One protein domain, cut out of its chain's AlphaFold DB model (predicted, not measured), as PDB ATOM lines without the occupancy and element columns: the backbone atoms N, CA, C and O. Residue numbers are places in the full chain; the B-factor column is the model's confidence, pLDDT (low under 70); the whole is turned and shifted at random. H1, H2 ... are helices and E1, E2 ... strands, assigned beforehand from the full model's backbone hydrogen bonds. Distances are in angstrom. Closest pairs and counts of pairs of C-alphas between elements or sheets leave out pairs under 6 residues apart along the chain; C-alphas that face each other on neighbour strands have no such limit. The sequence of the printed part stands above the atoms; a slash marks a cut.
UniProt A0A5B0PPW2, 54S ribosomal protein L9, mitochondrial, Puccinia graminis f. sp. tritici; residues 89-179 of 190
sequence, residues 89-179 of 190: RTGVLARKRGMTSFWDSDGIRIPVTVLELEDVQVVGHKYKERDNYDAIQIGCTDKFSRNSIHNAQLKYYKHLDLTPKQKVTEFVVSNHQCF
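Overview. This is residues 89 to 179 of the 190 residues of the protein "54S ribosomal protein L9, mitochondrial" of Puccinia graminis f. sp. tritici (UniProt A0A5B0PPW2). A small twisted sheet of three strands, E3, E4 and E5, makes the body, and a long curved hairpin of E1 and E2 reaches away from it as an arm that makes much of the length. The short helix H1 lies between E3 and E4 at one end of the sheet, and H2 only grazes the sheet. The printed part has 91 residues, with two named helices and five named strands in the order E1 E2 E3 H1 E4 H2 E5; the sheet order is E3 - E4 - E5, antiparallel, and the class is mixed, helices and strands. The whole is loose, with a radius of gyration of the C-alphas of 17.6 A, and flat, spanning 54 by 37 by 17 A.

Along the chain. In the sheet, E3 is residues 121 to 126, 15.0 A; E4 is residues 135 to 142, 21.7 A; E5 is residues 165 to 172, 19.4 A, ending at C-alpha 172 (123.351, 192.369, 174.323). E1 is residues 95 to 103, 23.1 A, from C-alpha 95 (132.611, 187.529, 191.821), and E2 is residues 109 to 116, 21.7 A. H1 is residues 128 to 131, 5.3 A, and H2 is residues 151 to 159, 12.5 A.

Arrangement. E4 is the inner strand, antiparallel to E3 at 152 degrees, with N 123 and O 137 2.8 A apart, and to E5 at 160 degrees, with N 138 and O 169 2.9 A apart. The sheet is only just strongly twisted, its C-alphas up to 4.3 A off the best plane. H1 is not on it; H2 is only just on it, with 5 pairs of C-alphas within 10 A, and only grazes it with residues 153 to 157. The hairpin E1 and E2 is antiparallel at 154 degrees, with N 100 and O 112 2.9 A apart; E1 bends by 59 degrees at residue 98. E1 and E2 are each apart from E3, E4 and E5. In H2 every O i to N i+4 pair is within hydrogen-bond range; H1 is too short for such a pair, and its one O i to N i+3 pair is not within range.

Size, cuts and confidence. The C-alphas farthest apart, of Asp 106 and Asn 151, are 56.2 A apart. The printed part has no cut and no long link; E4 to H2 is short, the others tight. Mean pLDDT of the printed part is 92.1, and no printed residue is under 70.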
ATOM      1  N   ARG A  89     122.847 199.462 178.158       90.00
ATOM      2  CA  ARG A  89     124.310 199.536 178.311       90.00
ATOM      3  C   ARG A  89     124.909 198.153 178.560       90.00
ATOM      4  O   ARG A  89     124.216 197.214 178.948       90.00
ATOM      5  N   THR A  90     126.220 198.067 178.369       92.69
ATOM      6  CA  THR A  90     126.999 196.884 178.731       92.69
ATOM      7  C   THR A  90     126.974 196.619 180.238       92.69
ATOM      8  O   THR A  90     126.888 197.554 181.035       92.69
ATOM      9  N   GLY A  91     127.053 195.345 180.620       93.56
ATOM     10  CA  GLY A  91     127.246 194.930 182.008       93.56
ATOM     11  C   GLY A  91     128.718 194.681 182.332       93.56
ATOM     12  O   GLY A  91     129.596 194.941 181.513       93.56
ATOM     13  N   VAL A  92     128.976 194.146 183.524       95.00
ATOM     14  CA  VAL A  92     130.288 193.641 183.951       95.00
ATOM     15  C   VAL A  92     130.120 192.293 184.647       95.00
ATOM     16  O   VAL A  92     129.052 191.982 185.178       95.00
ATOM     17  N   LEU A  93     131.176 191.482 184.637       95.00
ATOM     18  CA  LEU A  93     131.229 190.221 185.372       95.00
ATOM     19  C   LEU A  93     131.852 190.458 186.746       95.00
ATOM     20  O   LEU A  93     132.927 191.038 186.835       95.00
ATOM     21  N   ALA A  94     131.191 189.983 187.800       96.31
ATOM     22  CA  ALA A  94     131.670 190.135 189.168       96.31
ATOM     23  C   ALA A  94     131.620 188.816 189.944       96.31
ATOM     24  O   ALA A  94     130.719 187.993 189.753       96.31
ATOM     25  N   ARG A  95     132.568 188.636 190.864       95.19
ATOM     26  CA  ARG A  95     132.611 187.529 191.821       95.19
ATOM     27  C   ARG A  95     131.990 187.977 193.141       95.19
ATOM     28  O   ARG A  95     132.432 188.953 193.742       95.19
ATOM     29  N   LYS A  96     130.979 187.250 193.625       97.25
ATOM     30  CA  LYS A  96     130.403 187.495 194.955       97.25
ATOM     31  C   LYS A  96     131.454 187.192 196.022       97.25
ATOM     32  O   LYS A  96     131.906 186.054 196.120       97.25
ATOM     33  N   ARG A  97     131.826 188.194 196.819       96.75
ATOM     34  CA  ARG A  97     132.790 188.038 197.920       96.75
ATOM     35  C   ARG A  97     132.138 187.754 199.256       96.75
ATOM     36  O   ARG A  97     132.670 186.976 200.034       96.75
ATOM     37  N   GLY A  98     130.971 188.331 199.500       97.62
ATOM     38  CA  GLY A  98     130.261 188.126 200.751       97.62
ATOM     39  C   GLY A  98     129.128 189.113 200.927       97.62
ATOM     40  O   GLY A  98     128.729 189.803 199.988       97.62
ATOM     41  N   MET A  99     128.610 189.163 202.145       98.25
ATOM     42  CA  MET A  99     127.605 190.128 202.565       98.25
ATOM     43  C   MET A  99     128.129 190.841 203.805       98.25
ATOM     44  O   MET A  99     128.753 190.218 204.659       98.25
ATOM     45  N   THR A 100     127.886 192.137 203.890       96.75
ATOM     46  CA  THR A 100     128.231 192.963 205.048       96.75
ATOM     47  C   THR A 100     127.100 193.957 205.299       96.75
ATOM     48  O   THR A 100     126.010 193.830 204.736       96.75
ATOM     49  N   SER A 101     127.300 194.921 206.186       97.12
ATOM     50  CA  SER A 101     126.334 195.979 206.448       97.12
ATOM     51  C   SER A 101     127.001 197.341 206.325       97.12
ATOM     52  O   SER A 101     128.059 197.561 206.907       97.12
ATOM     53  N   PHE A 102     126.373 198.229 205.563       96.56
ATOM     54  CA  PHE A 102     126.688 199.650 205.539       96.56
ATOM     55  C   PHE A 102     125.818 200.356 206.583       96.56
ATOM     56  O   PHE A 102     124.658 199.981 206.766       96.56
ATOM     57  N   TRP A 103     126.381 201.333 207.285       96.19
ATOM     58  CA  TRP A 103     125.649 202.154 208.245       96.19
ATOM     59  C   TRP A 103     125.530 203.556 207.676       96.19
ATOM     60  O   TRP A 103     126.541 204.152 207.312       96.19
ATOM     61  N   ASP A 104     124.300 204.041 207.571       96.38
ATOM     62  CA  ASP A 104     124.038 205.407 207.126       96.38
ATOM     63  C   ASP A 104     124.275 206.418 208.260       96.38
ATOM     64  O   ASP A 104     124.357 206.030 209.432       96.38
ATOM     65  N   SER A 105     124.350 207.714 207.944       96.69
ATOM     66  CA  SER A 105     124.529 208.782 208.944       96.69
ATOM     67  C   SER A 105     123.427 208.803 210.003       96.69
ATOM     68  O   SER A 105     123.682 209.161 211.149       96.69
ATOM     69  N   ASP A 106     122.230 208.348 209.637       95.94
ATOM     70  CA  ASP A 106     121.064 208.263 210.520       95.94
ATOM     71  C   ASP A 106     121.069 207.001 211.410       95.94
ATOM     72  O   ASP A 106     120.105 206.718 212.119       95.94
ATOM     73  N   GLY A 107     122.140 206.198 211.370       96.06
ATOM     74  CA  GLY A 107     122.272 204.968 212.157       96.06
ATOM     75  C   GLY A 107     121.476 203.780 211.606       96.06
ATOM     76  O   GLY A 107     121.308 202.772 212.294       96.06
ATOM     77  N   ILE A 108     120.988 203.861 210.364       97.38
ATOM     78  CA  ILE A 108     120.265 202.767 209.705       97.38
ATOM     79  C   ILE A 108     121.261 201.719 209.194       97.38
ATOM     80  O   ILE A 108     122.206 202.035 208.471       97.38
ATOM     81  N   ARG A 109     121.021 200.444 209.532       97.56
ATOM     82  CA  ARG A 109     121.816 199.304 209.057       97.56
ATOM     83  C   ARG A 109     121.287 198.772 207.725       97.56
ATOM     84  O   ARG A 109     120.233 198.140 207.686       97.56
ATOM     85  N   ILE A 110     122.062 198.926 206.657       97.62
ATOM     86  CA  ILE A 110     121.715 198.472 205.307       97.62
ATOM     87  C   ILE A 110     122.531 197.213 204.970       97.62
ATOM     88  O   ILE A 110     123.759 197.288 204.871       97.62
ATOM     89  N   PRO A 111     121.907 196.033 204.796       97.44
ATOM     90  CA  PRO A 111     122.620 194.837 204.365       97.44
ATOM     91  C   PRO A 111     123.029 194.964 202.893       97.44
ATOM     92  O   PRO A 111     122.200 195.228 202.025       97.44
ATOM     93  N   VAL A 112     124.309 194.741 202.601       97.75
ATOM     94  CA  VAL A 112     124.879 194.886 201.256       97.75
ATOM     95  C   VAL A 112     125.658 193.639 200.854       97.75
ATOM     96  O   VAL A 112     126.236 192.944 201.690       97.75
ATOM     97  N   THR A 113     125.688 193.342 199.555       97.88
ATOM     98  CA  THR A 113     126.538 192.286 198.985       97.88
ATOM     99  C   THR A 113     127.775 192.918 198.369       97.88
ATOM    100  O   THR A 113     127.666 193.857 197.587       97.88
ATOM    101  N   VAL A 114     128.946 192.373 198.682       97.56
ATOM    102  CA  VAL A 114     130.212 192.813 198.093       97.56
ATOM    103  C   VAL A 114     130.486 191.993 196.836       97.56
ATOM    104  O   VAL A 114     130.534 190.758 196.883       97.56
ATOM    105  N   LEU A 115     130.657 192.688 195.715       97.44
ATOM    106  CA  LEU A 115     130.977 192.123 194.409       97.44
ATOM    107  C   LEU A 115     132.363 192.616 193.981       97.44
ATOM    108  O   LEU A 115     132.603 193.817 193.946       97.44
ATOM    109  N   GLU A 116     133.265 191.695 193.656       96.19
ATOM    110  CA  GLU A 116     134.603 192.021 193.155       96.19
ATOM    111  C   GLU A 116     134.666 191.901 191.633       96.19
ATOM    112  O   GLU A 116     134.201 190.912 191.063       96.19
ATOM    113  N   LEU A 117     135.297 192.885 190.994       95.50
ATOM    114  CA  LEU A 117     135.647 192.863 189.578       95.50
ATOM    115  C   LEU A 117     137.122 192.465 189.437       95.50
ATOM    116  O   LEU A 117     138.011 193.243 189.768       95.50
ATOM    117  N   GLU A 118     137.374 191.253 188.949       93.31
ATOM    118  CA  GLU A 118     138.721 190.693 188.772       93.31
ATOM    119  C   GLU A 118     139.081 190.658 187.278       93.31
ATOM    120  O   GLU A 118     138.477 189.904 186.510       93.31
ATOM    121  N   ASP A 119     140.030 191.513 186.871       91.94
ATOM    122  CA  ASP A 119     140.541 191.677 185.495       91.94
ATOM    123  C   ASP A 119     139.465 191.584 184.396       91.94
ATOM    124  O   ASP A 119     139.597 190.869 183.395       91.94
ATOM    125  N   VAL A 120     138.382 192.340 184.598       94.19
ATOM    126  CA  VAL A 120     137.248 192.433 183.677       94.19
ATOM    127  C   VAL A 120     137.647 193.243 182.448       94.19
ATOM    128  O   VAL A 120     137.996 194.417 182.557       94.19
ATOM    129  N   GLN A 121     137.586 192.627 181.272       93.69
ATOM    130  CA  GLN A 121     138.001 193.245 180.013       93.69
ATOM    131  C   GLN A 121     137.051 192.882 178.876       93.69
ATOM    132  O   GLN A 121     136.500 191.782 178.824       93.69
ATOM    133  N   VAL A 122     136.884 193.813 177.939       94.81
ATOM    134  CA  VAL A 122     136.168 193.559 176.688       94.81
ATOM    135  C   VAL A 122     137.070 192.739 175.776       94.81
ATOM    136  O   VAL A 122     138.168 193.174 175.437       94.81
ATOM    137  N   VAL A 123     136.597 191.555 175.397       94.06
ATOM    138  CA  VAL A 123     137.321 190.575 174.580       94.06
ATOM    139  C   VAL A 123     136.955 190.703 173.103       94.06
ATOM    140  O   VAL A 123     137.768 190.407 172.235       94.06
ATOM    141  N   GLY A 124     135.733 191.129 172.791       93.38
ATOM    142  CA  GLY A 124     135.283 191.207 171.408       93.38
ATOM    143  C   GLY A 124     133.880 191.767 171.262       93.38
ATOM    144  O   GLY A 124     133.153 191.946 172.237       93.38
ATOM    145  N   HIS A 125     133.512 192.034 170.014       94.50
ATOM    146  CA  HIS A 125     132.247 192.647 169.630       94.50
ATOM    147  C   HIS A 125     131.503 191.755 168.644       94.50
ATOM    148  O   HIS A 125     132.085 191.252 167.677       94.50
ATOM    149  N   LYS A 126     130.210 191.594 168.897       93.94
ATOM    150  CA  LYS A 126     129.233 190.981 168.010       93.94
ATOM    151  C   LYS A 126     128.441 192.095 167.355       93.94
ATOM    152  O   LYS A 126     127.978 192.998 168.050       93.94
ATOM    153  N   TYR A 127     128.355 192.036 166.033       93.62
ATOM    154  CA  TYR A 127     127.686 193.057 165.236       93.62
ATOM    155  C   TYR A 127     126.503 192.438 164.515       93.62
ATOM    156  O   TYR A 127     126.595 191.316 164.002       93.62
ATOM    157  N   LYS A 128     125.420 193.203 164.415       92.06
ATOM    158  CA  LYS A 128     124.181 192.776 163.776       92.06
ATOM    159  C   LYS A 128     124.368 192.252 162.353       92.06
ATOM    160  O   LYS A 128     123.688 191.292 162.004       92.06
ATOM    161  N   GLU A 129     125.290 192.805 161.555       92.94
ATOM    162  CA  GLU A 129     125.469 192.353 160.165       92.94
ATOM    163  C   GLU A 129     126.030 190.930 160.061       92.94
ATOM    164  O   GLU A 129     125.738 190.224 159.098       92.94
ATOM    165  N   ARG A 130     126.842 190.503 161.035       93.75
ATOM    166  CA  ARG A 130     127.521 189.195 161.012       93.75
ATOM    167  C   ARG A 130     126.838 188.162 161.898       93.75
ATOM    168  O   ARG A 130     126.814 186.986 161.555       93.75
ATOM    169  N   ASP A 131     126.318 188.601 163.042       91.44
ATOM    170  CA  ASP A 131     125.861 187.732 164.128       91.44
ATOM    171  C   ASP A 131     124.343 187.844 164.401       91.44
ATOM    172  O   ASP A 131     123.832 187.153 165.277       91.44
ATOM    173  N   ASN A 132     123.598 188.667 163.646       93.81
ATOM    174  CA  ASN A 132     122.158 188.969 163.796       93.81
ATOM    175  C   ASN A 132     121.756 189.780 165.045       93.81
ATOM    176  O   ASN A 132     120.581 190.120 165.203       93.81
ATOM    177  N   TYR A 133     122.700 190.129 165.921       93.94
ATOM    178  CA  TYR A 133     122.469 190.992 167.081       93.94
ATOM    179  C   TYR A 133     123.737 191.745 167.496       93.94
ATOM    180  O   TYR A 133     124.854 191.330 167.181       93.94
ATOM    181  N   ASP A 134     123.551 192.835 168.241       94.00
ATOM    182  CA  ASP A 134     124.647 193.621 168.804       94.00
ATOM    183  C   ASP A 134     124.939 193.192 170.241       94.00
ATOM    184  O   ASP A 134     124.072 193.247 171.120       94.00
ATOM    185  N   ALA A 135     126.174 192.765 170.500       94.88
ATOM    186  CA  ALA A 135     126.610 192.399 171.840       94.88
ATOM    187  C   ALA A 135     128.100 192.642 172.070       94.88
ATOM    188  O   ALA A 135     128.923 192.653 171.154       94.88
ATOM    189  N   ILE A 136     128.453 192.795 173.341       95.44
ATOM    190  CA  ILE A 136     129.832 192.952 173.793       95.44
ATOM    191  C   ILE A 136     130.217 191.707 174.581       95.44
ATOM    192  O   ILE A 136     129.537 191.329 175.537       95.44
ATOM    193  N   GLN A 137     131.313 191.071 174.180       95.19
ATOM    194  CA  GLN A 137     131.899 189.948 174.896       95.19
ATOM    195  C   GLN A 137     132.838 190.472 175.972       95.19
ATOM    196  O   GLN A 137     133.810 191.173 175.682       95.19
ATOM    197  N   ILE A 138     132.564 190.105 177.217       95.62
ATOM    198  CA  ILE A 138     133.354 190.504 178.378       95.62
ATOM    199  C   ILE A 138     133.916 189.258 179.030       95.62
ATOM    200  O   ILE A 138     133.182 188.309 179.305       95.62
ATOM    201  N   GLY A 139     135.219 189.277 179.280       94.81
ATOM    202  CA  GLY A 139     135.920 188.255 180.033       94.81
ATOM    203  C   GLY A 139     136.319 188.747 181.417       94.81
ATOM    204  O   GLY A 139     136.579 189.934 181.600       94.81
ATOM    205  N   CYS A 140     136.375 187.840 182.388       94.25
ATOM    206  CA  CYS A 140     136.891 188.102 183.730       94.25
ATOM    207  C   CYS A 140     137.773 186.951 184.216       94.25
ATOM    208  O   CYS A 140     137.643 185.821 183.725       94.25
ATOM    209  N   THR A 141     138.597 187.260 185.221       92.44
ATOM    210  CA  THR A 141     139.556 186.361 185.875       92.44
ATOM    211  C   THR A 141     140.596 185.796 184.906       92.44
ATOM    212  O   THR A 141     140.278 185.086 183.950       92.44
ATOM    213  N   ASP A 142     141.867 186.072 185.171       89.81
ATOM    214  CA  ASP A 142     142.959 185.585 184.334       89.81
ATOM    215  C   ASP A 142     143.205 184.089 184.548       89.81
ATOM    216  O   ASP A 142     143.269 183.584 185.670       89.81
ATOM    217  N   LYS A 143     143.358 183.355 183.446       84.25
ATOM    218  CA  LYS A 143     143.649 181.924 183.465       84.25
ATOM    219  C   LYS A 143     145.144 181.701 183.250       84.25
ATOM    220  O   LYS A 143     145.638 181.737 182.126       84.25
ATOM    221  N   PHE A 144     145.857 181.444 184.346       75.12
ATOM    222  CA  PHE A 144     147.326 181.404 184.363       75.12
ATOM    223  C   PHE A 144     147.935 180.133 183.738       75.12
ATOM    224  O   PHE A 144     149.046 180.156 183.210       75.12
ATOM    225  N   SER A 145     147.224 178.999 183.758       76.81
ATOM    226  CA  SER A 145     147.765 177.732 183.253       76.81
ATOM    227  C   SER A 145     147.578 177.583 181.739       76.81
ATOM    228  O   SER A 145     146.499 177.247 181.243       76.81
ATOM    229  N   ARG A 146     148.676 177.763 180.990       70.56
ATOM    230  CA  ARG A 146     148.724 177.586 179.525       70.56
ATOM    231  C   ARG A 146     148.205 176.213 179.078       70.56
ATOM    232  O   ARG A 146     147.504 176.128 178.078       70.56
ATOM    233  N   ASN A 147     148.478 175.163 179.853       77.19
ATOM    234  CA  ASN A 147     148.069 173.785 179.554       77.19
ATOM    235  C   ASN A 147     146.564 173.529 179.745       77.19
ATOM    236  O   ASN A 147     146.056 172.515 179.281       77.19
ATOM    237  N   SER A 148     145.840 174.421 180.429       82.31
ATOM    238  CA  SER A 148     144.399 174.270 180.668       82.31
ATOM    239  C   SER A 148     143.543 174.915 179.566       82.31
ATOM    240  O   SER A 148     142.315 174.816 179.595       82.31
ATOM    241  N   ILE A 149     144.154 175.623 178.612       87.44
ATOM    242  CA  ILE A 149     143.455 176.371 177.559       87.44
ATOM    243  C   ILE A 149     143.617 175.652 176.222       87.44
ATOM    244  O   ILE A 149     144.701 175.193 175.876       87.44
ATOM    245  N   HIS A 150     142.539 175.590 175.440       90.44
ATOM    246  CA  HIS A 150     142.586 175.017 174.100       90.44
ATOM    247  C   HIS A 150     143.415 175.896 173.145       90.44
ATOM    248  O   HIS A 150     143.268 177.121 173.127       90.44
ATOM    249  N   ASN A 151     144.226 175.280 172.278       90.62
ATOM    250  CA  ASN A 151     145.144 175.985 171.370       90.62
ATOM    251  C   ASN A 151     144.461 177.057 170.500       90.62
ATOM    252  O   ASN A 151     145.044 178.110 170.251       90.62
ATOM    253  N   ALA A 152     143.223 176.819 170.051       92.19
ATOM    254  CA  ALA A 152     142.474 177.803 169.263       92.19
ATOM    255  C   ALA A 152     142.136 179.069 170.070       92.19
ATOM    256  O   ALA A 152     142.291 180.179 169.566       92.19
ATOM    257  N   GLN A 153     141.743 178.914 171.339       90.75
ATOM    258  CA  GLN A 153     141.464 180.049 172.222       90.75
ATOM    259  C   GLN A 153     142.746 180.826 172.522       90.75
ATOM    260  O   GLN A 153     142.741 182.051 172.488       90.75
ATOM    261  N   LEU A 154     143.864 180.129 172.747       90.88
ATOM    262  CA  LEU A 154     145.154 180.778 172.975       90.88
ATOM    263  C   LEU A 154     145.580 181.638 171.776       90.88
ATOM    264  O   LEU A 154     146.025 182.767 171.963       90.88
ATOM    265  N   LYS A 155     145.406 181.134 170.546       92.62
ATOM    266  CA  LYS A 155     145.667 181.903 169.318       92.62
ATOM    267  C   LYS A 155     144.760 183.133 169.208       92.62
ATOM    268  O   LYS A 155     145.252 184.200 168.863       92.62
ATOM    269  N   TYR A 156     143.474 182.988 169.536       91.56
ATOM    270  CA  TYR A 156     142.514 184.093 169.543       91.56
ATOM    271  C   TYR A 156     142.930 185.212 170.511       91.56
ATOM    272  O   TYR A 156     143.041 186.363 170.102       91.56
ATOM    273  N   TYR A 157     143.256 184.875 171.764       90.94
ATOM    274  CA  TYR A 157     143.715 185.862 172.748       90.94
ATOM    275  C   TYR A 157     145.075 186.475 172.394       90.94
ATOM    276  O   TYR A 157     145.270 187.666 172.609       90.94
ATOM    277  N   LYS A 158     145.985 185.697 171.792       90.31
ATOM    278  CA  LYS A 158     147.284 186.194 171.312       90.31
ATOM    279  C   LYS A 158     147.137 187.225 170.191       90.31
ATOM    280  O   LYS A 158     147.913 188.162 170.151       90.31
ATOM    281  N   HIS A 159     146.159 187.071 169.297       89.62
ATOM    282  CA  HIS A 159     145.885 188.064 168.250       89.62
ATOM    283  C   HIS A 159     145.335 189.385 168.818       89.62
ATOM    284  O   HIS A 159     145.470 190.433 168.198       89.62
ATOM    285  N   LEU A 160     144.685 189.330 169.980       88.38
ATOM    286  CA  LEU A 160     144.105 190.490 170.657       88.38
ATOM    287  C   LEU A 160     145.037 191.096 171.718       88.38
ATOM    288  O   LEU A 160     144.636 192.042 172.387       88.38
ATOM    289  N   ASP A 161     146.240 190.539 171.898       88.81
ATOM    290  CA  ASP A 161     147.186 190.902 172.962       88.81
ATOM    291  C   ASP A 161     146.547 190.916 174.364       88.81
ATOM    292  O   ASP A 161     146.809 191.789 175.196       88.81
ATOM    293  N   LEU A 162     145.681 189.933 174.633       89.00
ATOM    294  CA  LEU A 162     144.961 189.784 175.897       89.00
ATOM    295  C   LEU A 162     145.400 188.539 176.667       89.00
ATOM    296  O   LEU A 162     145.755 187.506 176.089       89.00
ATOM    297  N   THR A 163     145.308 188.607 177.997       90.44
ATOM    298  CA  THR A 163     145.436 187.420 178.841       90.44
ATOM    299  C   THR A 163     144.202 186.528 178.668       90.44
ATOM    300  O   THR A 163     143.072 187.028 178.640       90.44
ATOM    301  N   PRO A 164     144.371 185.198 178.526       92.12
ATOM    302  CA  PRO A 164     143.236 184.293 178.436       92.12
ATOM    303  C   PRO A 164     142.351 184.384 179.680       92.12
ATOM    304  O   PRO A 164     142.834 184.259 180.805       92.12
ATOM    305  N   LYS A 165     141.047 184.563 179.474       92.56
ATOM    306  CA  LYS A 165     140.071 184.718 180.559       92.56
ATOM    307  C   LYS A 165     139.427 183.384 180.926       92.56
ATOM    308  O   LYS A 165     139.203 182.534 180.062       92.56
ATOM    309  N   GLN A 166     139.112 183.197 182.206       92.12
ATOM    310  CA  GLN A 166     138.466 181.984 182.711       92.12
ATOM    311  C   GLN A 166     136.988 181.928 182.327       92.12
ATOM    312  O   GLN A 166     136.486 180.860 181.973       92.12
ATOM    313  N   LYS A 167     136.289 183.064 182.403       92.56
ATOM    314  CA  LYS A 167     134.879 183.175 182.029       92.56
ATOM    315  C   LYS A 167     134.704 184.314 181.041       92.56
ATOM    316  O   LYS A 167     135.203 185.406 181.279       92.56
ATOM    317  N   VAL A 168     133.968 184.051 179.965       94.81
ATOM    318  CA  VAL A 168     133.536 185.049 178.981       94.81
ATOM    319  C   VAL A 168     132.021 184.985 178.873       94.81
ATOM    320  O   VAL A 168     131.428 183.907 178.934       94.81
ATOM    321  N   THR A 169     131.367 186.134 178.784       96.31
ATOM    322  CA  THR A 169     129.912 186.231 178.643       96.31
ATOM    323  C   THR A 169     129.568 187.424 177.766       96.31
ATOM    324  O   THR A 169     130.317 188.398 177.706       96.31
ATOM    325  N   GLU A 170     128.443 187.335 177.069       96.06
ATOM    326  CA  GLU A 170     127.981 188.376 176.158       96.06
ATOM    327  C   GLU A 170     126.909 189.241 176.819       96.06
ATOM    328  O   GLU A 170     125.996 188.738 177.478       96.06
ATOM    329  N   PHE A 171     126.994 190.550 176.606       95.88
ATOM    330  CA  PHE A 171     125.960 191.505 176.977       95.88
ATOM    331  C   PHE A 171     125.365 192.105 175.711       95.88
ATOM    332  O   PHE A 171     126.040 192.840 174.994       95.88
ATOM    333  N   VAL A 172     124.099 191.786 175.444       94.56
ATOM    334  CA  VAL A 172     123.351 192.369 174.323       94.56
ATOM    335  C   VAL A 172     123.126 193.854 174.590       94.56
ATOM    336  O   VAL A 172     122.660 194.228 175.671       94.56
ATOM    337  N   VAL A 173     123.439 194.684 173.599       93.19
ATOM    338  CA  VAL A 173     123.330 196.145 173.654       93.19
ATOM    339  C   VAL A 173     122.354 196.644 172.595       93.19
ATOM    340  O   VAL A 173     122.133 195.997 171.579       93.19
ATOM    341  N   SER A 174     121.737 197.796 172.849       88.62
ATOM    342  CA  SER A 174     120.701 198.333 171.956       88.62
ATOM    343  C   SER A 174     121.254 199.054 170.722       88.62
ATOM    344  O   SER A 174     120.525 199.213 169.749       88.62
ATOM    345  N   ASN A 175     122.485 199.574 170.773       82.56
ATOM    346  CA  ASN A 175     123.042 200.409 169.706       82.56
ATOM    347  C   ASN A 175     124.576 200.296 169.630       82.56
ATOM    348  O   ASN A 175     125.246 200.176 170.659       82.56
ATOM    349  N   HIS A 176     125.131 200.443 168.424       76.19
ATOM    350  CA  HIS A 176     126.570 200.535 168.149       76.19
ATOM    351  C   HIS A 176     127.303 201.635 168.935       76.19
ATOM    352  O   HIS A 176     128.479 201.505 169.266       76.19
ATOM    353  N   GLN A 177     126.606 202.697 169.332       78.81
ATOM    354  CA  GLN A 177     127.188 203.771 170.137       78.81
ATOM    355  C   GLN A 177     127.397 203.400 171.621       78.81
ATOM    356  O   GLN A 177     127.883 204.226 172.401       78.81
ATOM    357  N   CYS A 178     126.975 202.202 172.037       78.88
ATOM    358  CA  CYS A 178     127.201 201.645 173.374       78.88
ATOM    359  C   CYS A 178     128.434 200.737 173.450       78.88
ATOM    360  O   CYS A 178     128.706 200.195 174.522       78.88
ATOM    361  N   PHE A 179     129.155 200.549 172.342       84.94
ATOM    362  CA  PHE A 179     130.332 199.694 172.308       84.94
ATOM    363  C   PHE A 179     131.490 200.354 173.052       84.94
ATOM    364  O   PHE A 179     131.905 201.471 172.747       84.94
TER     365      PHE A 179